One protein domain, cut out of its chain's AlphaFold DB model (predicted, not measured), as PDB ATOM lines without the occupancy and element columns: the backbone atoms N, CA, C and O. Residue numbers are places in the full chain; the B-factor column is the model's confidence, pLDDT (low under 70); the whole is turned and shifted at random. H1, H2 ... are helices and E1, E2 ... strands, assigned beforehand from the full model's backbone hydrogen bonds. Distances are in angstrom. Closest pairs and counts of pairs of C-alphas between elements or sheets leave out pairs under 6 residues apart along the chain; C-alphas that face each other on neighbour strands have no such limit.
ATOM      1  N   ILE A  17       4.879  38.143  44.118       93.06
ATOM      2  CA  ILE A  17       5.295  37.396  42.924       93.06
ATOM      3  C   ILE A  17       6.757  37.730  42.638       93.06
ATOM      4  O   ILE A  17       7.101  38.903  42.515       93.06
ATOM      5  N   THR A  18       7.606  36.718  42.484       93.00
ATOM      6  CA  THR A  18       9.020  36.903  42.130       93.00
ATOM      7  C   THR A  18       9.269  36.547  40.666       93.00
ATOM      8  O   THR A  18       8.813  35.500  40.206       93.00
ATOM      9  N   ASP A  19      10.031  37.369  39.947       92.00
ATOM     10  CA  ASP A  19      10.494  37.103  38.581       92.00
ATOM     11  C   ASP A  19      11.998  37.435  38.471       92.00
ATOM     12  O   ASP A  19      12.484  38.378  39.089       92.00
ATOM     13  N   SER A  20      12.755  36.631  37.727       90.25
ATOM     14  CA  SER A  20      14.221  36.717  37.613       90.25
ATOM     15  C   SER A  20      14.671  36.936  36.166       90.25
ATOM     16  O   SER A  20      13.913  36.695  35.217       90.25
ATOM     17  N   HIS A  21      15.931  37.347  35.983       86.19
ATOM     18  CA  HIS A  21      16.522  37.711  34.685       86.19
ATOM     19  C   HIS A  21      15.743  38.832  33.984       86.19
ATOM     20  O   HIS A  21      15.384  38.700  32.813       86.19
ATOM     21  N   LEU A  22      15.425  39.887  34.731       79.56
ATOM     22  CA  LEU A  22      14.462  40.910  34.338       79.56
ATOM     23  C   LEU A  22      14.873  41.730  33.108       79.56
ATOM     24  O   LEU A  22      14.228  41.589  32.066       79.56
ATOM     25  N   ASP A  23      15.938  42.525  33.226       76.19
ATOM     26  CA  ASP A  23      16.408  43.435  32.171       76.19
ATOM     27  C   ASP A  23      16.812  42.697  30.887       76.19
ATOM     28  O   ASP A  23      16.274  42.950  29.814       76.19
ATOM     29  N   ALA A  24      17.629  41.646  31.006       71.06
ATOM     30  CA  ALA A  24      18.133  40.882  29.859       71.06
ATOM     31  C   ALA A  24      17.048  40.233  28.967       71.06
ATOM     32  O   ALA A  24      17.374  39.630  27.943       71.06
ATOM     33  N   ARG A  25      15.772  40.254  29.374       71.69
ATOM     34  CA  ARG A  25      14.653  39.644  28.639       71.69
ATOM     35  C   ARG A  25      13.390  40.502  28.592       71.69
ATOM     36  O   ARG A  25      12.331  39.956  28.279       71.69
ATOM     37  N   ASP A  26      13.468  41.782  28.946       84.62
ATOM     38  CA  ASP A  26      12.319  42.693  28.953       84.62
ATOM     39  C   ASP A  26      11.102  42.164  29.749       84.62
ATOM     40  O   ASP A  26       9.939  42.288  29.354       84.62
ATOM     41  N   ARG A  27      11.350  41.531  30.905       91.81
ATOM     42  CA  ARG A  27      10.319  40.771  31.643       91.81
ATOM     43  C   ARG A  27       9.418  41.604  32.558       91.81
ATOM     44  O   ARG A  27       8.435  41.055  33.063       91.81
ATOM     45  N   LEU A  28       9.662  42.910  32.737       93.88
ATOM     46  CA  LEU A  28       8.803  43.764  33.577       93.88
ATOM     47  C   LEU A  28       7.339  43.747  33.105       93.88
ATOM     48  O   LEU A  28       6.427  43.709  33.930       93.88
ATOM     49  N   GLY A  29       7.092  43.683  31.790       94.81
ATOM     50  CA  GLY A  29       5.729  43.623  31.242       94.81
ATOM     51  C   GLY A  29       4.986  42.345  31.634       94.81
ATOM     52  O   GLY A  29       3.796  42.376  31.966       94.81
ATOM     53  N   ARG A  30       5.700  41.216  31.679       95.44
ATOM     54  CA  ARG A  30       5.158  39.937  32.146       95.44
ATOM     55  C   ARG A  30       4.833  39.985  33.637       95.44
ATOM     56  O   ARG A  30       3.737  39.575  34.019       95.44
ATOM     57  N   LEU A  31       5.745  40.507  34.458       97.06
ATOM     58  CA  LEU A  31       5.521  40.648  35.899       97.06
ATOM     59  C   LEU A  31       4.287  41.519  36.186       97.06
ATOM     60  O   LEU A  31       3.391  41.086  36.912       97.06
ATOM     61  N   VAL A  32       4.178  42.688  35.542       97.44
ATOM     62  CA  VAL A  32       3.001  43.573  35.642       97.44
ATOM     63  C   VAL A  32       1.717  42.850  35.222       97.44
ATOM     64  O   VAL A  32       0.686  43.000  35.877       97.44
ATOM     65  N   THR A  33       1.771  42.016  34.182       96.75
ATOM     66  CA  THR A  33       0.612  41.235  33.720       96.75
ATOM     67  C   THR A  33       0.157  40.203  34.751       96.75
ATOM     68  O   THR A  33      -1.040  40.100  35.027       96.75
ATOM     69  N   PHE A  34       1.084  39.466  35.373       96.75
ATOM     70  CA  PHE A  34       0.729  38.526  36.440       96.75
ATOM     71  C   PHE A  34       0.125  39.239  37.651       96.75
ATOM     72  O   PHE A  34      -0.894  38.790  38.178       96.75
ATOM     73  N   MET A  35       0.695  40.379  38.046       97.56
ATOM     74  CA  MET A  35       0.157  41.204  39.128       97.56
ATOM     75  C   MET A  35      -1.256  41.709  38.804       97.56
ATOM     76  O   MET A  35      -2.148  41.598  39.645       97.56
ATOM     77  N   ALA A  36      -1.488  42.191  37.578       97.44
ATOM     78  CA  ALA A  36      -2.810  42.614  37.119       97.44
ATOM     79  C   ALA A  36      -3.834  41.483  37.227       97.44
ATOM     80  O   ALA A  36      -4.933  41.700  37.729       97.44
ATOM     81  N   ARG A  37      -3.465  40.266  36.809       97.19
ATOM     82  CA  ARG A  37      -4.372  39.116  36.852       97.19
ATOM     83  C   ARG A  37      -4.715  38.698  38.278       97.19
ATOM     84  O   ARG A  37      -5.875  38.419  38.560       97.19
ATOM     85  N   VAL A  38      -3.731  38.691  39.177       95.50
ATOM     86  CA  VAL A  38      -3.943  38.385  40.601       95.50
ATOM     87  C   VAL A  38      -4.950  39.346  41.234       95.50
ATOM     88  O   VAL A  38      -5.843  38.906  41.962       95.50
ATOM     89  N   VAL A  39      -4.837  40.640  40.931       96.38
ATOM     90  CA  VAL A  39      -5.757  41.654  41.462       96.38
ATOM     91  C   VAL A  39      -7.128  41.578  40.788       96.38
ATOM     92  O   VAL A  39      -8.146  41.579  41.473       96.38
ATOM     93  N   ASN A  40      -7.169  41.429  39.461       97.31
ATOM     94  CA  ASN A  40      -8.405  41.283  38.686       97.31
ATOM     95  C   ASN A  40      -9.254  40.084  39.140       97.31
ATOM     96  O   ASN A  40     -10.478  40.152  39.132       97.31
ATOM     97  N   ASP A  41      -8.609  38.995  39.558       95.62
ATOM     98  CA  ASP A  41      -9.293  37.768  39.977       95.62
ATOM     99  C   ASP A  41      -9.722  37.784  41.444       95.62
ATOM    100  O   ASP A  41     -10.217  36.779  41.955       95.62
ATOM    101  N   GLY A  42      -9.513  38.906  42.137       94.12
ATOM    102  CA  GLY A  42      -9.918  39.086  43.525       94.12
ATOM    103  C   GLY A  42      -9.098  38.268  44.521       94.12
ATOM    104  O   GLY A  42      -9.575  37.993  45.617       94.12
ATOM    105  N   TRP A  43      -7.873  37.852  44.171       92.00
ATOM    106  CA  TRP A  43      -7.015  37.127  45.122       92.00
ATOM    107  C   TRP A  43      -6.435  38.071  46.182       92.00
ATOM    108  O   TRP A  43      -6.168  37.648  47.301       92.00
ATOM    109  N   THR A  44      -6.246  39.342  45.827       92.69
ATOM    110  CA  THR A  44      -5.882  40.442  46.729       92.69
ATOM    111  C   THR A  44      -6.315  41.768  46.101       92.69
ATOM    112  O   THR A  44      -6.377  41.885  44.879       92.69
ATOM    113  N   SER A  45      -6.583  42.786  46.918       92.38
ATOM    114  CA  SER A  45      -6.824  44.158  46.448       92.38
ATOM    115  C   SER A  45      -5.538  44.883  46.029       92.38
ATOM    116  O   SER A  45      -5.587  45.936  45.395       92.38
ATOM    117  N   THR A  46      -4.369  44.352  46.396       93.00
ATOM    118  CA  THR A  46      -3.056  44.906  46.047       93.00
ATOM    119  C   THR A  46      -2.044  43.778  45.910       93.00
ATOM    120  O   THR A  46      -1.820  43.022  46.858       93.00
ATOM    121  N   ALA A  47      -1.415  43.671  44.741       95.69
ATOM    122  CA  ALA A  47      -0.350  42.711  44.490       95.69
ATOM    123  C   ALA A  47       1.023  43.367  44.661       95.69
ATOM    124  O   ALA A  47       1.222  44.546  44.347       95.69
ATOM    125  N   ARG A  48       1.973  42.567  45.147       97.44
ATOM    126  CA  ARG A  48       3.383  42.918  45.305       97.44
ATOM    127  C   ARG A  48       4.211  42.080  44.331       97.44
ATOM    128  O   ARG A  48       3.947  40.890  44.166       97.44
ATOM    129  N   GLY A  49       5.180  42.696  43.668       97.38
ATOM    130  CA  GLY A  49       6.073  42.032  42.717       97.38
ATOM    131  C   GLY A  49       7.532  42.323  43.035       97.38
ATOM    132  O   GLY A  49       7.848  43.426  43.469       97.38
ATOM    133  N   ILE A  50       8.414  41.353  42.822       98.12
ATOM    134  CA  ILE A  50       9.864  41.508  42.965       98.12
ATOM    135  C   ILE A  50      10.519  41.001  41.682       98.12
ATOM    136  O   ILE A  50      10.442  39.814  41.371       98.12
ATOM    137  N   GLY A  51      11.137  41.906  40.932       97.06
ATOM    138  CA  GLY A  51      11.928  41.605  39.746       97.06
ATOM    139  C   GLY A  51      13.418  41.679  40.060       97.06
ATOM    140  O   GLY A  51      13.855  42.666  40.641       97.06
ATOM    141  N   VAL A  52      14.197  40.667  39.686       97.06
ATOM    142  CA  VAL A  52      15.651  40.632  39.924       97.06
ATOM    143  C   VAL A  52      16.395  40.509  38.597       97.06
ATOM    144  O   VAL A  52      16.095  39.618  37.794       97.06
ATOM    145  N   ASP A  53      17.354  41.401  38.361       96.25
ATOM    146  CA  ASP A  53      18.191  41.374  37.161       96.25
ATOM    147  C   ASP A  53      19.151  40.181  37.122       96.25
ATOM    148  O   ASP A  53      19.293  39.408  38.070       96.25
ATOM    149  N   VAL A  54      19.813  40.016  35.977       93.44
ATOM    150  CA  VAL A  54      20.917  39.062  35.837       93.44
ATOM    151  C   VAL A  54      22.068  39.423  36.776       93.44
ATOM    152  O   VAL A  54      22.222  40.580  37.169       93.44
ATOM    153  N   GLU A  55      22.858  38.417  37.163       94.38
ATOM    154  CA  GLU A  55      24.032  38.589  38.039       94.38
ATOM    155  C   GLU A  55      23.718  39.364  39.332       94.38
ATOM    156  O   GLU A  55      24.551  40.094  39.873       94.38
ATOM    157  N   THR A  56      22.478  39.228  39.806       96.19
ATOM    158  CA  THR A  56      21.935  39.947  40.955       96.19
ATOM    159  C   THR A  56      21.126  38.986  41.808       96.19
ATOM    160  O   THR A  56      20.415  38.122  41.295       96.19
ATOM    161  N   ALA A  57      21.225  39.135  43.123       96.25
ATOM    162  CA  ALA A  57      20.398  38.418  44.077       96.25
ATOM    163  C   ALA A  57      19.822  39.381  45.117       96.25
ATOM    164  O   ALA A  57      20.425  40.406  45.450       96.25
ATOM    165  N   LEU A  58      18.646  39.023  45.631       96.88
ATOM    166  CA  LEU A  58      18.030  39.671  46.779       96.88
ATOM    167  C   LEU A  58      18.171  38.745  47.987       96.88
ATOM    168  O   LEU A  58      17.562  37.676  48.027       96.88
ATOM    169  N   LEU A  59      18.981  39.153  48.955       96.44
ATOM    170  CA  LEU A  59      19.115  38.465  50.233       96.44
ATOM    171  C   LEU A  59      18.015  38.981  51.150       96.44
ATOM    172  O   LEU A  59      17.780  40.185  51.188       96.44
ATOM    173  N   VAL A  60      17.340  38.087  51.870       95.75
ATOM    174  CA  VAL A  60      16.255  38.446  52.790       95.75
ATOM    175  C   VAL A  60      16.539  37.847  54.159       95.75
ATOM    176  O   VAL A  60      16.607  36.628  54.301       95.75
ATOM    177  N   GLU A  61      16.644  38.705  55.169       93.81
ATOM    178  CA  GLU A  61      16.838  38.339  56.568       93.81
ATOM    179  C   GLU A  61      15.811  39.086  57.425       93.81
ATOM    180  O   GLU A  61      15.767  40.313  57.442       93.81
ATOM    181  N   ASN A  62      14.930  38.348  58.110       91.06
ATOM    182  CA  ASN A  62      13.891  38.911  58.988       91.06
ATOM    183  C   ASN A  62      13.036  40.026  58.345       91.06
ATOM    184  O   ASN A  62      12.627  40.980  59.001       91.06
ATOM    185  N   GLY A  63      12.765  39.905  57.042       93.12
ATOM    186  CA  GLY A  63      11.978  40.875  56.273       93.12
ATOM    187  C   GLY A  63      12.731  42.124  55.827       93.12
ATOM    188  O   GLY A  63      12.167  42.917  55.076       93.12
ATOM    189  N   GLN A  64      14.001  42.260  56.201       96.75
ATOM    190  CA  GLN A  64      14.918  43.214  55.596       96.75
ATOM    191  C   GLN A  64      15.605  42.555  54.408       96.75
ATOM    192  O   GLN A  64      16.075  41.421  54.495       96.75
ATOM    193  N   ALA A  65      15.638  43.260  53.288       97.31
ATOM    194  CA  ALA A  65      16.202  42.760  52.056       97.31
ATOM    195  C   ALA A  65      17.362  43.639  51.587       97.31
ATOM    196  O   ALA A  65      17.307  44.865  51.687       97.31
ATOM    197  N   SER A  66      18.414  43.017  51.068       97.81
ATOM    198  CA  SER A  66      19.585  43.702  50.523       97.81
ATOM    199  C   SER A  66      19.974  43.107  49.176       97.81
ATOM    200  O   SER A  66      19.821  41.910  48.916       97.81
ATOM    201  N   ARG A  67      20.449  43.972  48.281       97.25
ATOM    202  CA  ARG A  67      20.889  43.575  46.946       97.25
ATOM    203  C   ARG A  67      22.366  43.197  46.972       97.25
ATOM    204  O   ARG A  67      23.183  43.944  47.503       97.25
ATOM    205  N   VAL A  68      22.712  42.099  46.310       97.38
ATOM    206  CA  VAL A  68      24.099  41.768  45.954       97.38
ATOM    207  C   VAL A  68      24.208  41.544  44.446       97.38
ATOM    208  O   VAL A  68      23.263  41.054  43.829       97.38
ATOM    209  N   GLY A  69      25.352  41.894  43.851       95.19
ATOM    210  CA  GLY A  69      25.614  41.734  42.414       95.19
ATOM    211  C   GLY A  69      25.720  43.054  41.651       95.19
ATOM    212  O   GLY A  69      25.965  44.107  42.251       95.19
ATOM    213  N   VAL A  70      25.500  43.031  40.335       94.19
ATOM    214  CA  VAL A  70      25.754  44.193  39.450       94.19
ATOM    215  C   VAL A  70      24.496  44.869  38.888       94.19
ATOM    216  O   VAL A  70      24.533  46.068  38.634       94.19
ATOM    217  N   GLY A  71      23.386  44.143  38.737       95.12
ATOM    218  CA  GLY A  71      22.105  44.667  38.240       95.12
ATOM    219  C   GLY A  71      21.210  45.235  39.347       95.12
ATOM    220  O   GLY A  71      21.653  45.435  40.475       95.12
ATOM    221  N   ALA A  72      19.941  45.510  39.059       96.94
ATOM    222  CA  ALA A  72      18.989  46.074  40.014       96.94
ATOM    223  C   ALA A  72      17.958  45.052  40.529       96.94
ATOM    224  O   ALA A  72      17.779  43.952  39.996       96.94
ATOM    225  N   VAL A  73      17.262  45.441  41.599       98.00
ATOM    226  CA  VAL A  73      16.045  44.776  42.076       98.00
ATOM    227  C   VAL A  73      14.891  45.769  42.025       98.00
ATOM    228  O   VAL A  73      15.010  46.902  42.490       98.00
ATOM    229  N   TYR A  74      13.769  45.333  41.467       98.06
ATOM    230  CA  TYR A  74      12.567  46.125  41.243       98.06
ATOM    231  C   TYR A  74      11.452  45.636  42.161       98.06
ATOM    232  O   TYR A  74      10.998  44.500  42.041       98.06
ATOM    233  N   PHE A  75      10.967  46.502  43.044       98.31
ATOM    234  CA  PHE A  75       9.848  46.217  43.937       98.31
ATOM    235  C   PHE A  75       8.598  46.932  43.437       98.31
ATOM    236  O   PHE A  75       8.522  48.160  43.453       98.31
ATOM    237  N   LEU A  76       7.611  46.160  42.988       98.38
ATOM    238  CA  LEU A  76       6.388  46.663  42.380       98.38
ATOM    239  C   LEU A  76       5.211  46.573  43.349       98.38
ATOM    240  O   LEU A  76       5.036  45.570  44.040       98.38
ATOM    241  N   LYS A  77       4.342  47.583  43.346       97.88
ATOM    242  CA  LYS A  77       3.062  47.564  44.064       97.88
ATOM    243  C   LYS A  77       1.957  48.064  43.152       97.88
ATOM    244  O   LYS A  77       2.059  49.150  42.585       97.88
ATOM    245  N   THR A  78       0.899  47.277  43.007       97.06
ATOM    246  CA  THR A  78      -0.236  47.696  42.189       97.06
ATOM    247  C   THR A  78      -1.117  48.738  42.875       97.06
ATOM    248  O   THR A  78      -1.078  48.899  44.096       97.06
ATOM    249  N   VAL A  79      -1.955  49.415  42.084       92.38
ATOM    250  CA  VAL A  79      -2.966  50.361  42.569       92.38
ATOM    251  C   VAL A  79      -4.360  49.928  42.117       92.38
ATOM    252  O   VAL A  79      -4.720  50.060  40.953       92.38
ATOM    253  N   GLY A  80      -5.149  49.378  43.043       94.12
ATOM    254  CA  GLY A  80      -6.529  48.958  42.770       94.12
ATOM    255  C   GLY A  80      -6.667  47.986  41.591       94.12
ATOM    256  O   GLY A  80      -5.721  47.285  41.236       94.12
ATOM    257  N   LEU A  81      -7.855  47.931  40.987       97.62
ATOM    258  CA  LEU A  81      -8.134  47.071  39.832       97.62
ATOM    259  C   LEU A  81      -7.512  47.633  38.538       97.62
ATOM    260  O   LEU A  81      -7.515  48.852  38.342       97.62
ATOM    261  N   PRO A  82      -7.018  46.772  37.628       98.00
ATOM    262  CA  PRO A  82      -6.617  47.208  36.295       98.00
ATOM    263  C   PRO A  82      -7.821  47.701  35.488       98.00
ATOM    264  O   PRO A  82      -8.929  47.190  35.629       98.00
ATOM    265  N   GLN A  83      -7.595  48.666  34.593       98.31
ATOM    266  CA  GLN A  83      -8.639  49.193  33.712       98.31
ATOM    267  C   GLN A  83      -9.089  48.160  32.670       98.31
ATOM    268  O   GLN A  83     -10.264  48.110  32.322       98.31
ATOM    269  N   VAL A  84      -8.158  47.350  32.150       98.44
ATOM    270  CA  VAL A  84      -8.446  46.294  31.169       98.44
ATOM    271  C   VAL A  84      -7.579  45.076  31.461       98.44
ATOM    272  O   VAL A  84      -6.365  45.141  31.293       98.44
ATOM    273  N   CYS A  85      -8.188  43.952  31.843       98.12
ATOM    274  CA  CYS A  85      -7.503  42.671  32.044       98.12
ATOM    275  C   CYS A  85      -8.407  41.505  31.602       98.12
ATOM    276  O   CYS A  85      -9.002  40.799  32.416       98.12
ATOM    277  N   ALA A  86      -8.534  41.317  30.287       97.19
ATOM    278  CA  ALA A  86      -9.384  40.290  29.688       97.19
ATOM    279  C   ALA A  86      -8.591  39.398  28.718       97.19
ATOM    280  O   ALA A  86      -7.596  39.853  28.144       97.19
ATOM    281  N   PRO A  87      -9.010  38.134  28.512       95.81
ATOM    282  CA  PRO A  87      -8.399  37.258  27.520       95.81
ATOM    283  C   PRO A  87      -8.300  37.928  26.147       95.81
ATOM    284  O   PRO A  87      -9.214  38.635  25.727       95.81
ATOM    285  N   GLN A  88      -7.169  37.710  25.467       95.19
ATOM    286  CA  GLN A  88      -6.889  38.219  24.115       95.19
ATOM    287  C   GLN A  88      -7.038  39.744  23.947       95.19
ATOM    288  O   GLN A  88      -7.081  40.241  22.826       95.19
ATOM    289  N   THR A  89      -7.084  40.494  25.050       97.75
ATOM    290  CA  THR A  89      -7.199  41.951  25.051       97.75
ATOM    291  C   THR A  89      -5.916  42.550  25.628       97.75
ATOM    292  O   THR A  89      -5.496  42.136  26.712       97.75
ATOM    293  N   PRO A  90      -5.276  43.520  24.949       98.19
ATOM    294  CA  PRO A  90      -4.081  44.168  25.475       98.19
ATOM    295  C   PRO A  90      -4.329  44.824  26.841       98.19
ATOM    296  O   PRO A  90      -5.281  45.587  27.019       98.19
ATOM    297  N   LEU A  91      -3.445  44.538  27.799       98.56
ATOM    298  CA  LEU A  91      -3.536  45.031  29.174       98.56
ATOM    299  C   LEU A  91      -3.536  46.563  29.216       98.56
ATOM    300  O   LEU A  91      -2.703  47.216  28.582       98.56
ATOM    301  N   THR A  92      -4.429  47.126  30.026       98.62
ATOM    302  CA  THR A  92      -4.296  48.500  30.515       98.62
ATOM    303  C   THR A  92      -4.312  48.484  32.034       98.62
ATOM    304  O   THR A  92      -5.324  48.131  32.641       98.62
ATOM    305  N   TYR A  93      -3.177  48.836  32.634       98.44
ATOM    306  CA  TYR A  93      -3.004  48.944  34.074       98.44
ATOM    307  C   TYR A  93      -2.066  50.097  34.392       98.44
ATOM    308  O   TYR A  93      -0.873  50.027  34.101       98.44
ATOM    309  N   GLN A  94      -2.618  51.172  34.936       98.12
ATOM    310  CA  GLN A  94      -1.872  52.410  35.136       98.12
ATOM    311  C   GLN A  94      -1.319  52.535  36.552       98.12
ATOM    312  O   GLN A  94      -1.911  52.026  37.502       98.12
ATOM    313  N   ASN A  95      -0.234  53.298  36.677       97.75
ATOM    314  CA  ASN A  95       0.325  53.767  37.946       97.75
ATOM    315  C   ASN A  95       0.768  52.641  38.901       97.75
ATOM    316  O   ASN A  95       0.667  52.779  40.120       97.75
ATOM    317  N   VAL A  96       1.283  51.531  38.364       98.31
ATOM    318  CA  VAL A  96       1.952  50.505  39.174       98.31
ATOM    319  C   VAL A  96       3.233  51.119  39.731       98.31
ATOM    320  O   VAL A  96       4.125  51.495  38.971       98.31
ATOM    321  N   GLY A  97       3.316  51.257  41.052       98.38
ATOM    322  CA  GLY A  97       4.470  51.861  41.713       98.38
ATOM    323  C   GLY A  97       5.680  50.938  41.651       98.38
ATOM    324  O   GLY A  97       5.538  49.734  41.856       98.38
ATOM    325  N   VAL A  98       6.856  51.508  41.399       98.44
ATOM    326  CA  VAL A  98       8.141  50.810  41.329       98.44
ATOM    327  C   VAL A  98       9.147  51.496  42.240       98.44
ATOM    328  O   VAL A  98       9.313  52.713  42.190       98.44
ATOM    329  N   GLN A  99       9.838  50.699  43.051       98.56
ATOM    330  CA  GLN A  99      11.029  51.104  43.788       98.56
ATOM    331  C   GLN A  99      12.196  50.271  43.253       98.56
ATOM    332  O   GLN A  99      12.184  49.046  43.374       98.56
ATOM    333  N   ARG A 100      13.169  50.913  42.610       97.88
ATOM    334  CA  ARG A 100      14.351  50.260  42.038       97.88
ATOM    335  C   ARG A 100      15.535  50.436  42.973       97.88
ATOM    336  O   ARG A 100      16.012  51.554  43.135       97.88
ATOM    337  N   LEU A 101      16.032  49.336  43.524       98.25
ATOM    338  CA  LEU A 101      17.257  49.279  44.314       98.25
ATOM    339  C   LEU A 101      18.425  48.871  43.407       98.25
ATOM    340  O   LEU A 101      18.459  47.742  42.919       98.25
ATOM    341  N   SER A 102      19.380  49.775  43.176       95.50
ATOM    342  CA  SER A 102      20.544  49.536  42.295       95.50
ATOM    343  C   SER A 102      21.901  49.692  42.997       95.50
ATOM    344  O   SER A 102      22.915  49.214  42.493       95.50
ATOM    345  N   GLY A 103      21.941  50.272  44.200       94.44
ATOM    346  CA  GLY A 103      23.161  50.398  45.012       94.44
ATOM    347  C   GLY A 103      23.085  49.651  46.345       94.44
ATOM    348  O   GLY A 103      22.310  48.709  46.498       94.44
ATOM    349  N   THR A 104      23.891  50.088  47.313       93.75
ATOM    350  CA  THR A 104      24.065  49.467  48.641       93.75
ATOM    351  C   THR A 104      22.983  49.878  49.653       93.75
ATOM    352  O   THR A 104      23.288  50.212  50.795       93.75
ATOM    353  N   GLY A 105      21.722  49.918  49.221       96.38
ATOM    354  CA  GLY A 105      20.568  50.198  50.082       96.38
ATOM    355  C   GLY A 105      19.910  48.932  50.629       96.38
ATOM    356  O   GLY A 105      20.332  47.809  50.336       96.38
ATOM    357  N   THR A 106      18.838  49.122  51.390       97.75
ATOM    358  CA  THR A 106      17.989  48.037  51.896       97.75
ATOM    359  C   THR A 106      16.537  48.234  51.482       97.75
ATOM    360  O   THR A 106      16.130  49.311  51.043       97.75
ATOM    361  N   PHE A 107      15.739  47.181  51.612       98.38
ATOM    362  CA  PHE A 107      14.303  47.216  51.397       98.38
ATOM    363  C   PHE A 107      13.581  46.470  52.516       98.38
ATOM    364  O   PHE A 107      13.853  45.300  52.768       98.38
ATOM    365  N   ASP A 108      12.633  47.130  53.164       97.25
ATOM    366  CA  ASP A 108      11.771  46.521  54.171       97.25
ATOM    367  C   ASP A 108      10.541  45.918  53.484       97.25
ATOM    368  O   ASP A 108       9.701  46.635  52.933       97.25
ATOM    369  N   LEU A 109      10.420  44.590  53.506       96.44
ATOM    370  CA  LEU A 109       9.311  43.863  52.883       96.44
ATOM    371  C   LEU A 109       7.987  44.008  53.653       96.44
ATOM    372  O   LEU A 109       6.912  43.901  53.053       96.44
ATOM    373  N   GLY A 110       8.038  44.275  54.960       94.06
ATOM    374  CA  GLY A 110       6.855  44.519  55.785       94.06
ATOM    375  C   GLY A 110       6.203  45.847  55.413       94.06
ATOM    376  O   GLY A 110       5.036  45.888  55.002       94.06
ATOM    377  N   ASN A 111       7.004  46.914  55.449       95.31
ATOM    378  CA  ASN A 111       6.589  48.271  55.088       95.31
ATOM    379  C   ASN A 111       6.474  48.484  53.571       95.31
ATOM    380  O   ASN A 111       5.797  49.407  53.118       95.31
ATOM    381  N   TRP A 112       7.084  47.598  52.781       96.62
ATOM    382  CA  TRP A 112       7.219  47.714  51.333       96.62
ATOM    383  C   TRP A 112       7.881  49.034  50.925       96.62
ATOM    384  O   TRP A 112       7.316  49.814  50.155       96.62
ATOM    385  N   SER A 113       9.067  49.302  51.471       97.81
ATOM    386  CA  SER A 113       9.780  50.569  51.286       97.81
ATOM    387  C   SER A 113      11.291  50.363  51.195       97.81
ATOM    388  O   SER A 113      11.863  49.606  51.978       97.81
ATOM    389  N   GLY A 114      11.925  51.036  50.232       97.62
ATOM    390  CA  GLY A 114      13.379  51.075  50.087       97.62
ATOM    391  C   GLY A 114      14.026  52.213  50.876       97.62
ATOM    392  O   GLY A 114      13.482  53.314  50.955       97.62
ATOM    393  N   TYR A 115      15.220  51.956  51.409       96.56
ATOM    394  CA  TYR A 115      16.025  52.905  52.174       96.56
ATOM    395  C   TYR A 115      17.431  52.995  51.581       96.56
ATOM    396  O   TYR A 115      18.199  52.032  51.591       96.56
ATOM    397  N   GLY A 116      17.775  54.181  51.073       94.75
ATOM    398  CA  GLY A 116      19.042  54.414  50.377       94.75
ATOM    399  C   GLY A 116      19.101  53.738  49.003       94.75
ATOM    400  O   GLY A 116      18.429  52.741  48.747       94.75
ATOM    401  N   ALA A 117      19.881  54.321  48.088       93.56
ATOM    402  CA  ALA A 117      20.136  53.806  46.735       93.56
ATOM    403  C   ALA A 117      18.896  53.280  45.970       93.56
ATOM    404  O   ALA A 117      19.001  52.352  45.164       93.56
ATOM    405  N   THR A 118      17.730  53.870  46.253       96.69
ATOM    406  CA  THR A 118      16.430  53.470  45.721       96.69
ATOM    407  C   THR A 118      15.843  54.624  44.922       96.69
ATOM    408  O   THR A 118      15.743  55.742  45.427       96.69
ATOM    409  N   SER A 119      15.436  54.352  43.686       96.69
ATOM    410  CA  SER A 119      14.720  55.301  42.831       96.69
ATOM    411  C   SER A 119      13.257  54.896  42.708       96.69
ATOM    412  O   SER A 119      12.952  53.721  42.513       96.69
ATOM    413  N   ASN A 120      12.353  55.870  42.801       97.88
ATOM    414  CA  ASN A 120      10.913  55.635  42.763       97.88
ATOM    415  C   ASN A 120      10.319  56.173  41.468       97.88
ATOM    416  O   ASN A 120      10.581  57.313  41.085       97.88
ATOM    417  N   TYR A 121       9.491  55.367  40.818       98.25
ATOM    418  CA  TYR A 121       8.754  55.752  39.620       98.25
ATOM    419  C   TYR A 121       7.497  54.896  39.479       98.25
ATOM    420  O   TYR A 121       7.169  54.086  40.347       98.25
ATOM    421  N   SER A 122       6.759  55.097  38.396       98.19
ATOM    422  CA  SER A 122       5.598  54.286  38.063       98.19
ATOM    423  C   SER A 122       5.727  53.700  36.667       98.19
ATOM    424  O   SER A 122       6.286  54.320  35.759       98.19
ATOM    425  N   LEU A 123       5.182  52.500  36.515       98.00
ATOM    426  CA  LEU A 123       4.953  51.856  35.236       98.00
ATOM    427  C   LEU A 123       3.458  51.808  34.957       98.00
ATOM    428  O   LEU A 123       2.638  51.570  35.845       98.00
ATOM    429  N   SER A 124       3.111  51.987  33.693       98.44
ATOM    430  CA  SER A 124       1.770  51.753  33.185       98.44
ATOM    431  C   SER A 124       1.845  50.810  32.000       98.44
ATOM    432  O   SER A 124       2.593  51.060  31.062       98.44
ATOM    433  N   ALA A 125       1.047  49.749  32.009       98.19
ATOM    434  CA  ALA A 125       0.698  49.067  30.774       98.19
ATOM    435  C   ALA A 125      -0.429  49.868  30.111       98.19
ATOM    436  O   ALA A 125      -1.480  50.063  30.722       98.19
ATOM    437  N   VAL A 126      -0.228  50.349  28.888       98.19
ATOM    438  CA  VAL A 126      -1.228  51.090  28.112       98.19
ATOM    439  C   VAL A 126      -1.409  50.372  26.788       98.19
ATOM    440  O   VAL A 126      -0.497  50.344  25.964       98.19
ATOM    441  N   LYS A 127      -2.582  49.756  26.590       97.62
ATOM    442  CA  LYS A 127      -2.882  48.949  25.394       97.62
ATOM    443  C   LYS A 127      -1.783  47.911  25.087       97.62
ATOM    444  O   LYS A 127      -1.429  47.696  23.933       97.62
ATOM    445  N   GLY A 128      -1.257  47.261  26.126       96.19
ATOM    446  CA  GLY A 128      -0.244  46.204  26.029       96.19
ATOM    447  C   GLY A 128       1.216  46.667  25.990       96.19
ATOM    448  O   GLY A 128       2.095  45.814  26.070       96.19
ATOM    449  N   ALA A 129       1.497  47.971  25.921       96.75
ATOM    450  CA  ALA A 129       2.859  48.507  25.966       96.75
ATOM    451  C   ALA A 129       3.186  49.082  27.349       96.75
ATOM    452  O   ALA A 129       2.342  49.748  27.950       96.75
ATOM    453  N   LEU A 130       4.402  48.851  27.854       96.38
ATOM    454  CA  LEU A 130       4.861  49.511  29.075       96.38
ATOM    455  C   LEU A 130       5.291  50.950  28.792       96.38
ATOM    456  O   LEU A 130       6.008  51.226  27.835       96.38
ATOM    457  N   VAL A 131       4.879  51.847  29.678       97.56
ATOM    458  CA  VAL A 131       5.257  53.256  29.720       97.56
ATOM    459  C   VAL A 131       5.753  53.563  31.125       97.56
ATOM    460  O   VAL A 131       5.145  53.131  32.106       97.56
ATOM    461  N   SER A 132       6.851  54.304  31.224       97.69
ATOM    462  CA  SER A 132       7.483  54.663  32.490       97.69
ATOM    463  C   SER A 132       7.396  56.157  32.757       97.69
ATOM    464  O   SER A 132       7.511  56.965  31.838       97.69
ATOM    465  N   SER A 133       7.235  56.517  34.029       98.12
ATOM    466  CA  SER A 133       7.341  57.906  34.480       98.12
ATOM    467  C   SER A 133       8.785  58.361  34.721       98.12
ATOM    468  O   SER A 133       8.987  59.496  35.150       98.12
TER     469      SER A 133
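AT A GLANCE: This is residues 17 to 133 of the 140 residues of an uncharacterized protein of Oxalobacteraceae bacterium (UniProt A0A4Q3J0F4). A strongly twisted six-stranded sheet curls round one helix, H1, and a smaller four-stranded sheet is partly face to face with it, the strands of the two crossed at 62 degrees. The long link of residues 78 to 92 joins E5 to E6. The printed part has 117 residues, with the named elements in the order E1 H1 E2 E3 E4 E5 E6 E7 E8 E9 E10, and its class is mostly strand. The large sheet runs E1 E2 E5 E6 E9 E10 and is mixed; the small one runs E3 E4 E7 E8 and is antiparallel. The whole is compact, with a radius of gyration of the C-alphas of 13.9 A and spans of 39 by 28 by 21 A.

IN THESE COORDINATES: Find C-alpha 17 at (5.295, 37.396, 42.924), where E1, residues 17 to 20, begins. H1, residues 28 to 40, runs 18.1 A from C-alpha 28 at (8.803, 43.764, 33.577). Next come E2, residues 48 to 52, E3, 56 to 61, E4, 64 to 69, 17.0 A long, and E5, 73 to 77. E6, residues 93 to 101, is 22.7 A long. E7, residues 106 to 108, and E8, 113 to 115, are short. E9, residues 118 to 126, spans 25.1 A, and E10, residues 129 to 132, ends at C-alpha 132 at (7.483, 54.663, 32.490).

HOW THE PARTS SIT: Start in the large sheet at its edge strand E1, parallel to E2, with N 19 and O 50 2.9 A apart. E1, H1 and E2 form a strand-helix-strand unit, two parallel neighbours with a helix between, and its crossover is right-handed. H1 is on one face of this sheet, two layers; the closest C-alphas of H1 and E2 are those of Met 35 and Gly 49, 7.0 A. In H1 every O i to N i+4 pair is within hydrogen-bond range. Go on across the antiparallel neighbours: N 51 and O 74 for E2 and E5, 2.8 A; N 75 and O 99 for the hairpin E5 and E6, 2.8 A; N 98 and O 121 for E6 and E9, 2.8 A; N 124 and O 131 for the hairpin E9 and E10, 2.8 A. The two sheets form a sandwich, two sheets face to face, their best planes 38 degrees apart; the closest C-alphas of E6 and E8 are those of Gln 99 and Gly 114, 6.7 A. In the small sheet look at N 59 and O 66, 2.9 A, in the hairpin E3 and E4; N 65 and O 107, 2.8 A, between E4 and E7; and N 108 and O 113, 2.9 A, in the hairpin E7 and E8. H1 is not on this sheet.

THE WHOLE: The two C-alphas farthest apart are those of Gln 88 and Thr 104, 41.1 A. The printed part has no cut, and E5 to E6 is its long link. The mean pLDDT of the printed part is 95.4, and no printed residue is under 70.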